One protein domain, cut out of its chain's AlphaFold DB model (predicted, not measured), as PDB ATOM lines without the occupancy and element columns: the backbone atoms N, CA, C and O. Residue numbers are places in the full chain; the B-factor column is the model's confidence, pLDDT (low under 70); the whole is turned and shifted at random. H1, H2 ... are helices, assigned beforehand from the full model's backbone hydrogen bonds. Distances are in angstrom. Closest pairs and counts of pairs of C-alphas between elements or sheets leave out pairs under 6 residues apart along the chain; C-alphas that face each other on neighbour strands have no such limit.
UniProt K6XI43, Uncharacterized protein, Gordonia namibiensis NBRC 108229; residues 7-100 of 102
ATOM      1  N   ASN A   7      -3.084   4.715 -18.422       95.19
ATOM      2  CA  ASN A   7      -4.180   5.277 -19.218       95.19
ATOM      3  C   ASN A   7      -4.774   6.563 -18.603       95.19
ATOM      4  O   ASN A   7      -5.703   7.132 -19.167       95.19
ATOM      5  N   ALA A   8      -4.253   7.045 -17.466       93.12
ATOM      6  CA  ALA A   8      -4.508   8.410 -17.010       93.12
ATOM      7  C   ALA A   8      -3.859   9.466 -17.927       93.12
ATOM      8  O   ALA A   8      -4.313  10.607 -17.936       93.12
ATOM      9  N   ASP A   9      -2.819   9.103 -18.690       94.94
ATOM     10  CA  ASP A   9      -2.201   9.973 -19.693       94.94
ATOM     11  C   ASP A   9      -2.861   9.762 -21.072       94.94
ATOM     12  O   ASP A   9      -2.717   8.687 -21.672       94.94
ATOM     13  N   PRO A  10      -3.526  10.784 -21.647       94.44
ATOM     14  CA  PRO A  10      -4.143  10.687 -22.969       94.44
ATOM     15  C   PRO A  10      -3.164  10.343 -24.100       94.44
ATOM     16  O   PRO A  10      -3.577   9.821 -25.136       94.44
ATOM     17  N   LYS A  11      -1.865  10.642 -23.957       96.81
ATOM     18  CA  LYS A  11      -0.848  10.248 -24.945       96.81
ATOM     19  C   LYS A  11      -0.656   8.734 -24.967       96.81
ATOM     20  O   LYS A  11      -0.568   8.169 -26.055       96.81
ATOM     21  N   VAL A  12      -0.653   8.090 -23.799       96.50
ATOM     22  CA  VAL A  12      -0.583   6.626 -23.688       96.50
ATOM     23  C   VAL A  12      -1.820   5.994 -24.318       96.50
ATOM     24  O   VAL A  12      -1.687   5.093 -25.143       96.50
ATOM     25  N   VAL A  13      -3.010   6.514 -24.003       96.62
ATOM     26  CA  VAL A  13      -4.270   6.008 -24.571       96.62
ATOM     27  C   VAL A  13      -4.272   6.127 -26.096       96.62
ATOM     28  O   VAL A  13      -4.520   5.140 -26.781       96.62
ATOM     29  N   ARG A  14      -3.918   7.295 -26.654       97.38
ATOM     30  CA  ARG A  14      -3.851   7.484 -28.115       97.38
ATOM     31  C   ARG A  14      -2.867   6.534 -28.797       97.38
ATOM     32  O   ARG A  14      -3.187   6.006 -29.856       97.38
ATOM     33  N   ALA A  15      -1.699   6.304 -28.197       98.06
ATOM     34  CA  ALA A  15      -0.709   5.380 -28.747       98.06
ATOM     35  C   ALA A  15      -1.233   3.934 -28.800       98.06
ATOM     36  O   ALA A  15      -0.998   3.237 -29.784       98.06
ATOM     37  N   LYS A  16      -1.981   3.498 -27.779       97.75
ATOM     38  CA  LYS A  16      -2.635   2.181 -27.765       97.75
ATOM     39  C   LYS A  16      -3.787   2.098 -28.763       97.75
ATOM     40  O   LYS A  16      -3.874   1.126 -29.504       97.75
ATOM     41  N   LEU A  17      -4.629   3.131 -28.840       97.56
ATOM     42  CA  LEU A  17      -5.750   3.181 -29.787       97.56
ATOM     43  C   LEU A  17      -5.292   3.096 -31.247       97.56
ATOM     44  O   LEU A  17      -5.963   2.467 -32.055       97.56
ATOM     45  N   ALA A  18      -4.122   3.641 -31.590       98.31
ATOM     46  CA  ALA A  18      -3.544   3.502 -32.931       98.31
ATOM     47  C   ALA A  18      -3.159   2.052 -33.300       98.31
ATOM     48  O   ALA A  18      -2.879   1.770 -34.462       98.31
ATOM     49  N   ARG A  19      -3.136   1.138 -32.322       98.56
ATOM     50  CA  ARG A  19      -2.639  -0.240 -32.434       98.56
ATOM     51  C   ARG A  19      -3.720  -1.302 -32.216       98.56
ATOM     52  O   ARG A  19      -3.431  -2.492 -32.264       98.56
ATOM     53  N   ILE A  20      -4.980  -0.908 -32.020       98.19
ATOM     54  CA  ILE A  20      -6.093  -1.848 -31.769       98.19
ATOM     55  C   ILE A  20      -6.396  -2.771 -32.959       98.19
ATOM     56  O   ILE A  20      -7.099  -3.760 -32.806       98.19
ATOM     57  N   TRP A  21      -5.851  -2.488 -34.140       98.50
ATOM     58  CA  TRP A  21      -5.982  -3.347 -35.319       98.50
ATOM     59  C   TRP A  21      -4.689  -4.101 -35.653       98.50
ATOM     60  O   TRP A  21      -4.562  -4.653 -36.743       98.50
ATOM     61  N   GLU A  22      -3.724  -4.161 -34.726       98.69
ATOM     62  CA  GLU A  22      -2.574  -5.056 -34.867       98.69
ATOM     63  C   GLU A  22      -3.044  -6.524 -34.974       98.69
ATOM     64  O   GLU A  22      -4.021  -6.907 -34.317       98.69
ATOM     65  N   PRO A  23      -2.372  -7.382 -35.771       98.62
ATOM     66  CA  PRO A  23      -2.892  -8.709 -36.120       98.62
ATOM     67  C   PRO A  23      -3.244  -9.618 -34.937       98.62
ATOM     68  O   PRO A  23      -4.107 -10.484 -35.060       98.62
ATOM     69  N   HIS A  24      -2.582  -9.459 -33.786       98.31
ATOM     70  CA  HIS A  24      -2.848 -10.286 -32.608       98.31
ATOM     71  C   HIS A  24      -4.099  -9.864 -31.834       98.31
ATOM     72  O   HIS A  24      -4.606 -10.676 -31.066       98.31
ATOM     73  N   VAL A  25      -4.614  -8.648 -32.027       98.62
ATOM     74  CA  VAL A  25      -5.831  -8.144 -31.363       98.62
ATOM     75  C   VAL A  25      -6.991  -7.905 -32.324       98.62
ATOM     76  O   VAL A  25      -8.138  -7.938 -31.881       98.62
ATOM     77  N   ALA A  26      -6.730  -7.745 -33.624       98.69
ATOM     78  CA  ALA A  26      -7.759  -7.454 -34.620       98.69
ATOM     79  C   ALA A  26      -8.960  -8.426 -34.580       98.69
ATOM     80  O   ALA A  26     -10.080  -7.931 -34.480       98.69
ATOM     81  N   PRO A  27      -8.794  -9.767 -34.511       98.62
ATOM     82  CA  PRO A  27      -9.946 -10.676 -34.451       98.62
ATOM     83  C   PRO A  27     -10.811 -10.505 -33.190       98.62
ATOM     84  O   PRO A  27     -12.014 -10.764 -33.211       98.62
ATOM     85  N   LEU A  28     -10.211 -10.068 -32.074       98.38
ATOM     86  CA  LEU A  28     -10.941  -9.793 -30.832       98.38
ATOM     87  C   LEU A  28     -11.703  -8.467 -30.920       98.38
ATOM     88  O   LEU A  28     -12.823  -8.363 -30.427       98.38
ATOM     89  N   ASN A  29     -11.131  -7.469 -31.585       98.50
ATOM     90  CA  ASN A  29     -11.786  -6.176 -31.773       98.50
ATOM     91  C   ASN A  29     -12.861  -6.226 -32.874       98.50
ATOM     92  O   ASN A  29     -13.878  -5.546 -32.766       98.50
ATOM     93  N   GLU A  30     -12.727  -7.119 -33.857       98.69
ATOM     94  CA  GLU A  30     -13.827  -7.500 -34.752       98.69
ATOM     95  C   GLU A  30     -14.973  -8.167 -33.985       98.69
ATOM     96  O   GLU A  30     -16.140  -7.873 -34.238       98.69
ATOM     97  N   LEU A  31     -14.665  -9.042 -33.018       98.38
ATOM     98  CA  LEU A  31     -15.686  -9.606 -32.136       98.38
ATOM     99  C   LEU A  31     -16.394  -8.504 -31.333       98.38
ATOM    100  O   LEU A  31     -17.619  -8.525 -31.275       98.38
ATOM    101  N   ALA A  32     -15.662  -7.534 -30.778       97.69
ATOM    102  CA  ALA A  32     -16.261  -6.394 -30.080       97.69
ATOM    103  C   ALA A  32     -17.218  -5.594 -30.984       97.69
ATOM    104  O   ALA A  32     -18.319  -5.256 -30.553       97.69
ATOM    105  N   ASN A  33     -16.854  -5.374 -32.254       98.50
ATOM    106  CA  ASN A  33     -17.744  -4.733 -33.227       98.50
ATOM    107  C   ASN A  33     -19.003  -5.558 -33.502       98.50
ATOM    108  O   ASN A  33     -20.093  -5.001 -33.486       98.50
ATOM    109  N   ARG A  34     -18.888  -6.883 -33.662       98.69
ATOM    110  CA  ARG A  34     -20.070  -7.745 -33.839       98.69
ATOM    111  C   ARG A  34     -21.002  -7.725 -32.627       98.69
ATOM    112  O   ARG A  34     -22.212  -7.796 -32.802       98.69
ATOM    113  N   VAL A  35     -20.449  -7.648 -31.413       97.69
ATOM    114  CA  VAL A  35     -21.249  -7.482 -30.188       97.69
ATOM    115  C   VAL A  35     -21.953  -6.127 -30.208       97.69
ATOM    116  O   VAL A  35     -23.150  -6.069 -29.959       97.69
ATOM    117  N   ALA A  36     -21.248  -5.051 -30.563       97.31
ATOM    118  CA  ALA A  36     -21.856  -3.730 -30.688       97.31
ATOM    119  C   ALA A  36     -22.992  -3.716 -31.729       97.31
ATOM    120  O   ALA A  36     -24.075  -3.228 -31.425       97.31
ATOM    121  N   ASP A  37     -22.790  -4.328 -32.900       98.50
ATOM    122  CA  ASP A  37     -23.815  -4.443 -33.945       98.50
ATOM    123  C   ASP A  37     -25.054  -5.209 -33.456       98.50
ATOM    124  O   ASP A  37     -26.183  -4.778 -33.693       98.50
ATOM    125  N   ALA A  38     -24.854  -6.328 -32.751       98.50
ATOM    126  CA  ALA A  38     -25.941  -7.146 -32.213       98.50
ATOM    127  C   ALA A  38     -26.782  -6.399 -31.164       98.50
ATOM    128  O   ALA A  38     -27.996  -6.590 -31.101       98.50
ATOM    129  N   GLU A  39     -26.148  -5.524 -30.384       97.06
ATOM    130  CA  GLU A  39     -26.788  -4.718 -29.339       97.06
ATOM    131  C   GLU A  39     -27.266  -3.340 -29.845       97.06
ATOM    132  O   GLU A  39     -27.797  -2.541 -29.073       97.06
ATOM    133  N   GLY A  40     -27.076  -3.024 -31.133       97.50
ATOM    134  CA  GLY A  40     -27.429  -1.719 -31.707       97.50
ATOM    135  C   GLY A  40     -26.594  -0.551 -31.164       97.50
ATOM    136  O   GLY A  40     -27.057   0.591 -31.141       97.50
ATOM    137  N   LEU A  41     -25.372  -0.827 -30.703       95.69
ATOM    138  CA  LEU A  41     -24.440   0.146 -30.142       95.69
ATOM    139  C   LEU A  41     -23.436   0.630 -31.202       95.69
ATOM    140  O   LEU A  41     -23.026  -0.146 -32.068       95.69
ATOM    141  N   PRO A  42     -22.945   1.881 -31.128       95.88
ATOM    142  CA  PRO A  42     -21.862   2.318 -32.001       95.88
ATOM    143  C   PRO A  42     -20.557   1.566 -31.697       95.88
ATOM    144  O   PRO A  42     -20.229   1.304 -30.536       95.88
ATOM    145  N   HIS A  43     -19.760   1.284 -32.730       96.31
ATOM    146  CA  HIS A  43     -18.447   0.643 -32.570       96.31
ATOM    147  C   HIS A  43     -17.561   1.408 -31.578       96.31
ATOM    148  O   HIS A  43     -17.552   2.641 -31.537       96.31
ATOM    149  N   GLY A  44     -16.833   0.661 -30.747       93.69
ATOM    150  CA  GLY A  44     -16.035   1.192 -29.640       93.69
ATOM    151  C   GLY A  44     -16.800   1.445 -28.333       93.69
ATOM    152  O   GLY A  44     -16.153   1.717 -27.326       93.69
ATOM    153  N   HIS A  45     -18.136   1.328 -28.299       93.56
ATOM    154  CA  HIS A  45     -18.881   1.329 -27.025       93.56
ATOM    155  C   HIS A  45     -18.695   0.020 -26.259       93.56
ATOM    156  O   HIS A  45     -18.603   0.028 -25.034       93.56
ATOM    157  N   VAL A  46     -18.575  -1.096 -26.982       95.69
ATOM    158  CA  VAL A  46     -17.955  -2.310 -26.451       95.69
ATOM    159  C   VAL A  46     -16.441  -2.057 -26.436       95.69
ATOM    160  O   VAL A  46     -15.878  -1.827 -27.511       95.69
ATOM    161  N   PRO A  47     -15.773  -2.045 -25.266       95.94
ATOM    162  CA  PRO A  47     -14.365  -1.671 -25.194       95.94
ATOM    163  C   PRO A  47     -13.473  -2.636 -25.977       95.94
ATOM    164  O   PRO A  47     -13.664  -3.852 -25.938       95.94
ATOM    165  N   TYR A  48     -12.456  -2.092 -26.638       97.62
ATOM    166  CA  TYR A  48     -11.481  -2.894 -27.372       97.62
ATOM    167  C   TYR A  48     -10.431  -3.497 -26.438       97.62
ATOM    168  O   TYR A  48     -10.179  -3.008 -25.338       97.62
ATOM    169  N   VAL A  49      -9.773  -4.560 -26.880       97.06
ATOM    170  CA  VAL A  49      -8.660  -5.173 -26.149       97.06
ATOM    171  C   VAL A  49      -7.442  -4.246 -26.173       97.06
ATOM    172  O   VAL A  49      -7.072  -3.730 -27.228       97.06
ATOM    173  N   ASP A  50      -6.795  -4.058 -25.018       97.00
ATOM    174  CA  ASP A  50      -5.507  -3.363 -24.938       97.00
ATOM    175  C   ASP A  50      -4.405  -4.174 -25.651       97.00
ATOM    176  O   ASP A  50      -4.101  -5.292 -25.215       97.00
ATOM    177  N   PRO A  51      -3.772  -3.634 -26.713       97.56
ATOM    178  CA  PRO A  51      -2.743  -4.344 -27.472       97.56
ATOM    179  C   PRO A  51      -1.488  -4.681 -26.662       97.56
ATOM    180  O   PRO A  51      -0.740  -5.565 -27.082       97.56
ATOM    181  N   ASP A  52      -1.258  -4.021 -25.521       95.12
ATOM    182  CA  ASP A  52      -0.097  -4.277 -24.659       95.12
ATOM    183  C   ASP A  52      -0.294  -5.465 -23.701       95.12
ATOM    184  O   ASP A  52       0.680  -5.927 -23.111       95.12
ATOM    185  N   ALA A  53      -1.529  -5.941 -23.506       90.50
ATOM    186  CA  ALA A  53      -1.844  -6.960 -22.496       90.50
ATOM    187  C   ALA A  53      -2.702  -8.123 -23.018       90.50
ATOM    188  O   ALA A  53      -2.790  -9.160 -22.362       90.50
ATOM    189  N   GLY A  54      -3.366  -7.963 -24.162       92.38
ATOM    190  CA  GLY A  54      -4.262  -8.974 -24.717       92.38
ATOM    191  C   GLY A  54      -3.871  -9.451 -26.112       92.38
ATOM    192  O   GLY A  54      -2.897  -9.008 -26.716       92.38
ATOM    193  N   GLY A  55      -4.666 -10.384 -26.630       96.75
ATOM    194  CA  GLY A  55      -4.551 -10.887 -27.995       96.75
ATOM    195  C   GLY A  55      -4.907 -12.362 -28.115       96.75
ATOM    196  O   GLY A  55      -4.990 -13.089 -27.129       96.75
ATOM    197  N   VAL A  56      -5.067 -12.832 -29.350       97.88
ATOM    198  CA  VAL A  56      -5.442 -14.219 -29.685       97.88
ATOM    199  C   VAL A  56      -4.401 -15.262 -29.266       97.88
ATOM    200  O   VAL A  56      -4.667 -16.457 -29.314       97.88
ATOM    201  N   ARG A  57      -3.204 -14.821 -28.861       95.69
ATOM    202  CA  ARG A  57      -2.124 -15.672 -28.337       95.69
ATOM    203  C   ARG A  57      -2.059 -15.684 -26.806       95.69
ATOM    204  O   ARG A  57      -1.146 -16.293 -26.252       95.69
ATOM    205  N   ALA A  58      -2.972 -14.993 -26.121       94.94
ATOM    206  CA  ALA A  58      -3.022 -14.987 -24.666       94.94
ATOM    207  C   ALA A  58      -3.247 -16.412 -24.136       94.94
ATOM    208  O   ALA A  58      -4.106 -17.147 -24.619       94.94
ATOM    209  N   ARG A  59      -2.469 -16.802 -23.121       93.31
ATOM    210  CA  ARG A  59      -2.576 -18.130 -22.487       93.31
ATOM    211  C   ARG A  59      -3.650 -18.190 -21.402       93.31
ATOM    212  O   ARG A  59      -3.956 -19.267 -20.905       93.31
ATOM    213  N   MET A  60      -4.169 -17.034 -21.000       92.00
ATOM    214  CA  MET A  60      -5.151 -16.895 -19.938       92.00
ATOM    215  C   MET A  60      -6.219 -15.895 -20.366       92.00
ATOM    216  O   MET A  60      -5.901 -14.807 -20.843       92.00
ATOM    217  N   LEU A  61      -7.478 -16.268 -20.154       93.69
ATOM    218  CA  LEU A  61      -8.630 -15.387 -20.269       93.69
ATOM    219  C   LEU A  61      -9.142 -15.084 -18.861       93.69
ATOM    220  O   LEU A  61      -9.399 -16.004 -18.087       93.69
ATOM    221  N   VAL A  62      -9.303 -13.801 -18.541       92.00
ATOM    222  CA  VAL A  62      -9.880 -13.361 -17.266       92.00
ATOM    223  C   VAL A  62     -11.210 -12.690 -17.542       92.00
ATOM    224  O   VAL A  62     -11.265 -11.664 -18.215       92.00
ATOM    225  N   LEU A  63     -12.273 -13.299 -17.026       92.56
ATOM    226  CA  LEU A  63     -13.645 -12.830 -17.165       92.56
ATOM    227  C   LEU A  63     -14.088 -12.185 -15.854       92.56
ATOM    228  O   LEU A  63     -13.975 -12.792 -14.789       92.56
ATOM    229  N   LEU A  64     -14.567 -10.948 -15.949       91.56
ATOM    230  CA  LEU A  64     -15.134 -10.170 -14.848       91.56
ATOM    231  C   LEU A  64     -16.609  -9.865 -15.155       91.56
ATOM    232  O   LEU A  64     -17.078 -10.160 -16.249       91.56
ATOM    233  N   ASP A  65     -17.318  -9.272 -14.194       90.62
ATOM    234  CA  ASP A  65     -18.759  -8.996 -14.284       90.62
ATOM    235  C   ASP A  65     -19.116  -7.998 -15.402       90.62
ATOM    236  O   ASP A  65     -19.859  -8.315 -16.326       90.62
ATOM    237  N   ASN A  66     -18.533  -6.795 -15.368       85.12
ATOM    238  CA  ASN A  66     -18.763  -5.753 -16.367       85.12
ATOM    239  C   ASN A  66     -17.525  -4.856 -16.568       85.12
ATOM    240  O   ASN A  66     -16.637  -4.799 -15.706       85.12
ATOM    241  N   PRO A  67     -17.420  -4.156 -17.716       80.06
ATOM    242  CA  PRO A  67     -16.408  -3.123 -17.889       80.06
ATOM    243  C   PRO A  67     -16.650  -1.961 -16.913       80.06
ATOM    244  O   PRO A  67     -17.779  -1.523 -16.704       80.06
ATOM    245  N   SER A  68     -15.572  -1.439 -16.322       83.12
ATOM    246  CA  SER A  68     -15.646  -0.237 -15.485       83.12
ATOM    247  C   SER A  68     -15.909   1.006 -16.344       83.12
ATOM    248  O   SER A  68     -15.566   1.037 -17.526       83.12
ATOM    249  N   THR A  69     -16.363   2.101 -15.724       83.62
ATOM    250  CA  THR A  69     -16.480   3.410 -16.403       83.62
ATOM    251  C   THR A  69     -15.149   3.937 -16.956       83.62
ATOM    252  O   THR A  69     -15.120   4.878 -17.740       83.62
ATOM    253  N   LYS A  70     -14.004   3.354 -16.565       88.75
ATOM    254  CA  LYS A  70     -12.687   3.699 -17.126       88.75
ATOM    255  C   LYS A  70     -12.327   2.906 -18.376       88.75
ATOM    256  O   LYS A  70     -11.350   3.272 -19.025       88.75
ATOM    257  N   ALA A  71     -13.106   1.889 -18.728       83.50
ATOM    258  CA  ALA A  71     -13.022   1.192 -20.006       83.50
ATOM    259  C   ALA A  71     -13.982   1.772 -21.064       83.50
ATOM    260  O   ALA A  71     -13.807   1.488 -22.243       83.50
ATOM    261  N   GLU A  72     -14.954   2.602 -20.672       89.62
ATOM    262  CA  GLU A  72     -15.890   3.260 -21.594       89.62
ATOM    263  C   GLU A  72     -15.176   4.192 -22.585       89.62
ATOM    264  O   GLU A  72     -14.214   4.890 -22.240       89.62
ATOM    265  N   ALA A  73     -15.671   4.238 -23.823       83.69
ATOM    266  CA  ALA A  73     -15.244   5.233 -24.798       83.69
ATOM    267  C   ALA A  73     -15.737   6.638 -24.406       83.69
ATOM    268  O   ALA A  73     -16.849   6.820 -23.919       83.69
ATOM    269  N   GLY A  74     -14.900   7.656 -24.622       82.19
ATOM    270  CA  GLY A  74     -15.224   9.065 -24.361       82.19
ATOM    271  C   GLY A  74     -14.986   9.530 -22.918       82.19
ATOM    272  O   GLY A  74     -14.450  10.619 -22.723       82.19
ATOM    273  N   THR A  75     -15.320   8.716 -21.914       86.19
ATOM    274  CA  THR A  75     -15.117   9.022 -20.476       86.19
ATOM    275  C   THR A  75     -13.911   8.294 -19.870       86.19
ATOM    276  O   THR A  75     -13.320   8.762 -18.886       86.19
ATOM    277  N   GLY A  76     -13.538   7.156 -20.457       91.19
ATOM    278  CA  GLY A  76     -12.407   6.315 -20.091       91.19
ATOM    279  C   GLY A  76     -11.406   6.146 -21.233       91.19
ATOM    280  O   GLY A  76     -11.226   7.026 -22.075       91.19
ATOM    281  N   SER A  77     -10.704   5.014 -21.235       94.75
ATOM    282  CA  SER A  77      -9.704   4.688 -22.255       94.75
ATOM    283  C   SER A  77     -10.303   4.108 -23.540       94.75
ATOM    284  O   SER A  77      -9.612   4.090 -24.557       94.75
ATOM    285  N   GLY A  78     -11.544   3.604 -23.500       96.06
ATOM    286  CA  GLY A  78     -12.099   2.747 -24.554       96.06
ATOM    287  C   GLY A  78     -11.467   1.348 -24.621       96.06
ATOM    288  O   GLY A  78     -11.658   0.646 -25.613       96.06
ATOM    289  N   LEU A  79     -10.672   0.956 -23.611       96.75
ATOM    290  CA  LEU A  79      -9.858  -0.261 -23.622       96.75
ATOM    291  C   LEU A  79     -10.097  -1.150 -22.392       96.75
ATOM    292  O   LEU A  79     -10.121  -0.679 -21.249       96.75
ATOM    293  N   LEU A  80     -10.143  -2.465 -22.611       95.44
ATOM    294  CA  LEU A  80      -9.971  -3.497 -21.586       95.44
ATOM    295  C   LEU A  80      -8.483  -3.588 -21.228       95.44
ATOM    296  O   LEU A  80      -7.709  -4.255 -21.913       95.44
ATOM    297  N   SER A  81      -8.071  -2.875 -20.176       94.69
ATOM    298  CA  SER A  81      -6.655  -2.625 -19.892       94.69
ATOM    299  C   SER A  81      -6.300  -2.733 -18.408       94.69
ATOM    300  O   SER A  81      -6.958  -2.143 -17.550       94.69
ATOM    301  N   LEU A  82      -5.166  -3.383 -18.122       93.75
ATOM    302  CA  LEU A  82      -4.506  -3.362 -16.808       93.75
ATOM    303  C   LEU A  82      -3.869  -2.007 -16.464       93.75
ATOM    304  O   LEU A  82      -3.349  -1.843 -15.362       93.75
ATOM    305  N   ASP A  83      -3.883  -1.053 -17.395       95.12
ATOM    306  CA  ASP A  83      -3.398   0.312 -17.199       95.12
ATOM    307  C   ASP A  83      -4.533   1.320 -16.989       95.12
ATOM    308  O   ASP A  83      -4.258   2.517 -16.847       95.12
ATOM    309  N   ASN A  84      -5.795   0.875 -16.952       94.62
ATOM    310  CA  ASN A  84      -6.922   1.746 -16.628       94.62
ATOM    311  C   ASN A  84      -6.753   2.370 -15.238       94.62
ATOM    312  O   ASN A  84      -6.277   1.746 -14.287       94.62
ATOM    313  N   ASN A  85      -7.145   3.641 -15.112       91.75
ATOM    314  CA  ASN A  85      -7.039   4.384 -13.859       91.75
ATOM    315  C   ASN A  85      -8.198   4.056 -12.902       91.75
ATOM    316  O   ASN A  85      -8.955   4.937 -12.493       91.75
ATOM    317  N   ASP A  86      -8.348   2.777 -12.562       90.56
ATOM    318  CA  ASP A  86      -9.365   2.284 -11.638       90.56
ATOM    319  C   ASP A  86      -8.815   1.240 -10.648       90.56
ATOM    320  O   ASP A  86      -7.622   0.916 -10.597       90.56
ATOM    321  N   ARG A  87      -9.694   0.785  -9.749       91.81
ATOM    322  CA  ARG A  87      -9.351  -0.190  -8.711       91.81
ATOM    323  C   ARG A  87      -9.258  -1.611  -9.262       91.81
ATOM    324  O   ARG A  87      -8.409  -2.362  -8.791       91.81
ATOM    325  N   THR A  88     -10.087  -1.959 -10.236       92.25
ATOM    326  CA  THR A  88     -10.158  -3.298 -10.823       92.25
ATOM    327  C   THR A  88      -8.871  -3.627 -11.571       92.25
ATOM    328  O   THR A  88      -8.220  -4.614 -11.238       92.25
ATOM    329  N   ALA A  89      -8.420  -2.746 -12.466       93.38
ATOM    330  CA  ALA A  89      -7.158  -2.879 -13.191       93.38
ATOM    331  C   ALA A  89      -5.963  -3.025 -12.239       93.38
ATOM    332  O   ALA A  89      -5.084  -3.861 -12.453       93.38
ATOM    333  N   ARG A  90      -5.966  -2.280 -11.122       93.12
ATOM    334  CA  ARG A  90      -4.956  -2.444 -10.069       93.12
ATOM    335  C   ARG A  90      -4.977  -3.806  -9.413       93.12
ATOM    336  O   ARG A  90      -3.923  -4.427  -9.326       93.12
ATOM    337  N   ASN A  91      -6.140  -4.251  -8.965       93.31
ATOM    338  CA  ASN A  91      -6.253  -5.530  -8.284       93.31
ATOM    339  C   ASN A  91      -5.843  -6.682  -9.218       93.31
ATOM    340  O   ASN A  91      -5.092  -7.558  -8.796       93.31
ATOM    341  N   CYS A  92      -6.255  -6.641 -10.490       93.19
ATOM    342  CA  CYS A  92      -5.827  -7.611 -11.498       93.19
ATOM    343  C   CYS A  92      -4.307  -7.581 -11.694       93.19
ATOM    344  O   CYS A  92      -3.664  -8.616 -11.563       93.19
ATOM    345  N   ARG A  93      -3.705  -6.405 -11.916       92.69
ATOM    346  CA  ARG A  93      -2.251  -6.282 -12.111       92.69
ATOM    347  C   ARG A  93      -1.450  -6.800 -10.913       92.69
ATOM    348  O   ARG A  93      -0.441  -7.475 -11.098       92.69
ATOM    349  N   GLU A  94      -1.887  -6.500  -9.692       93.38
ATOM    350  CA  GLU A  94      -1.244  -6.991  -8.468       93.38
ATOM    351  C   GLU A  94      -1.381  -8.511  -8.312       93.38
ATOM    352  O   GLU A  94      -0.412  -9.176  -7.944       93.38
ATOM    353  N   ALA A  95      -2.554  -9.073  -8.619       93.88
ATOM    354  CA  ALA A  95      -2.772 -10.515  -8.594       93.88
ATOM    355  C   ALA A  95      -1.910 -11.233  -9.643       93.88
ATOM    356  O   ALA A  95      -1.260 -12.226  -9.324       93.88
ATOM    357  N   TYR A  96      -1.844 -10.704 -10.865       92.56
ATOM    358  CA  TYR A  96      -1.085 -11.313 -11.958       92.56
ATOM    359  C   TYR A  96       0.406 -11.341 -11.615       92.56
ATOM    360  O   TYR A  96       1.024 -12.405 -11.634       92.56
ATOM    361  N   ALA A  97       0.946 -10.210 -11.147       92.12
ATOM    362  CA  ALA A  97       2.332 -10.118 -10.701       92.12
ATOM    363  C   ALA A  97       2.646 -11.076  -9.540       92.12
ATOM    364  O   ALA A  97       3.705 -11.700  -9.525       92.12
ATOM    365  N   ARG A  98       1.725 -11.233  -8.577       95.19
ATOM    366  CA  ARG A  98       1.891 -12.165  -7.448       95.19
ATOM    367  C   ARG A  98       1.989 -13.626  -7.893       95.19
ATOM    368  O   ARG A  98       2.636 -14.415  -7.213       95.19
ATOM    369  N   HIS A  99       1.348 -13.976  -9.003       93.19
ATOM    370  CA  HIS A  99       1.264 -15.348  -9.501       93.19
ATOM    371  C   HIS A  99       2.115 -15.605 -10.753       93.19
ATOM    372  O   HIS A  99       1.990 -16.667 -11.354       93.19
ATOM    373  N   GLY A 100       2.996 -14.671 -11.134       90.31
ATOM    374  CA  GLY A 100       3.884 -14.839 -12.291       90.31
ATOM    375  C   GLY A 100       3.145 -14.867 -13.630       90.31
ATOM    376  O   GLY A 100       3.590 -15.522 -14.570       90.31
TER     377      GLY A 100
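This is residues 7 to 100 of the 102 residues of an uncharacterized protein of Gordonia namibiensis NBRC 108229 (UniProt K6XI43). There is little regular structure here: three helices sit apart from one another round a core of loops, with H2 and H3 towards opposite ends of the longest axis and H1 at one side. The long stretch of residues 39 to 86 winds between them. The printed part has 94 residues, of which 33 are in H1, H2 and H3, in that order, with no named strand; its class is all helix. It is compact, with a radius of gyration of the C-alphas of 12.9 A and spans of 39 by 28 by 27 A.

H1, residues 10 to 17, touches no helix. H2, residues 26 to 38, and H3, residues 87 to 98, are apart. Residues 48 to 49 pair with residues 79 to 80, parallel. In H1, H2 and H3 every O i to N i+4 pair is within hydrogen-bond range.

H1 begins at C-alpha 10 (-4.143, 10.687, -22.969) and measures 10.3 A. H2 measures 18.3 A. H3 measures 16.5 A and ends at C-alpha 98 (1.891, -12.165, -7.448).

The C-alphas farthest apart, of Gly 40 and Arg 98, are 39.5 A apart. The printed part has no cut. The link from H2 to H3 is long, with 48 residues. No printed residue is under 70 in pLDDT.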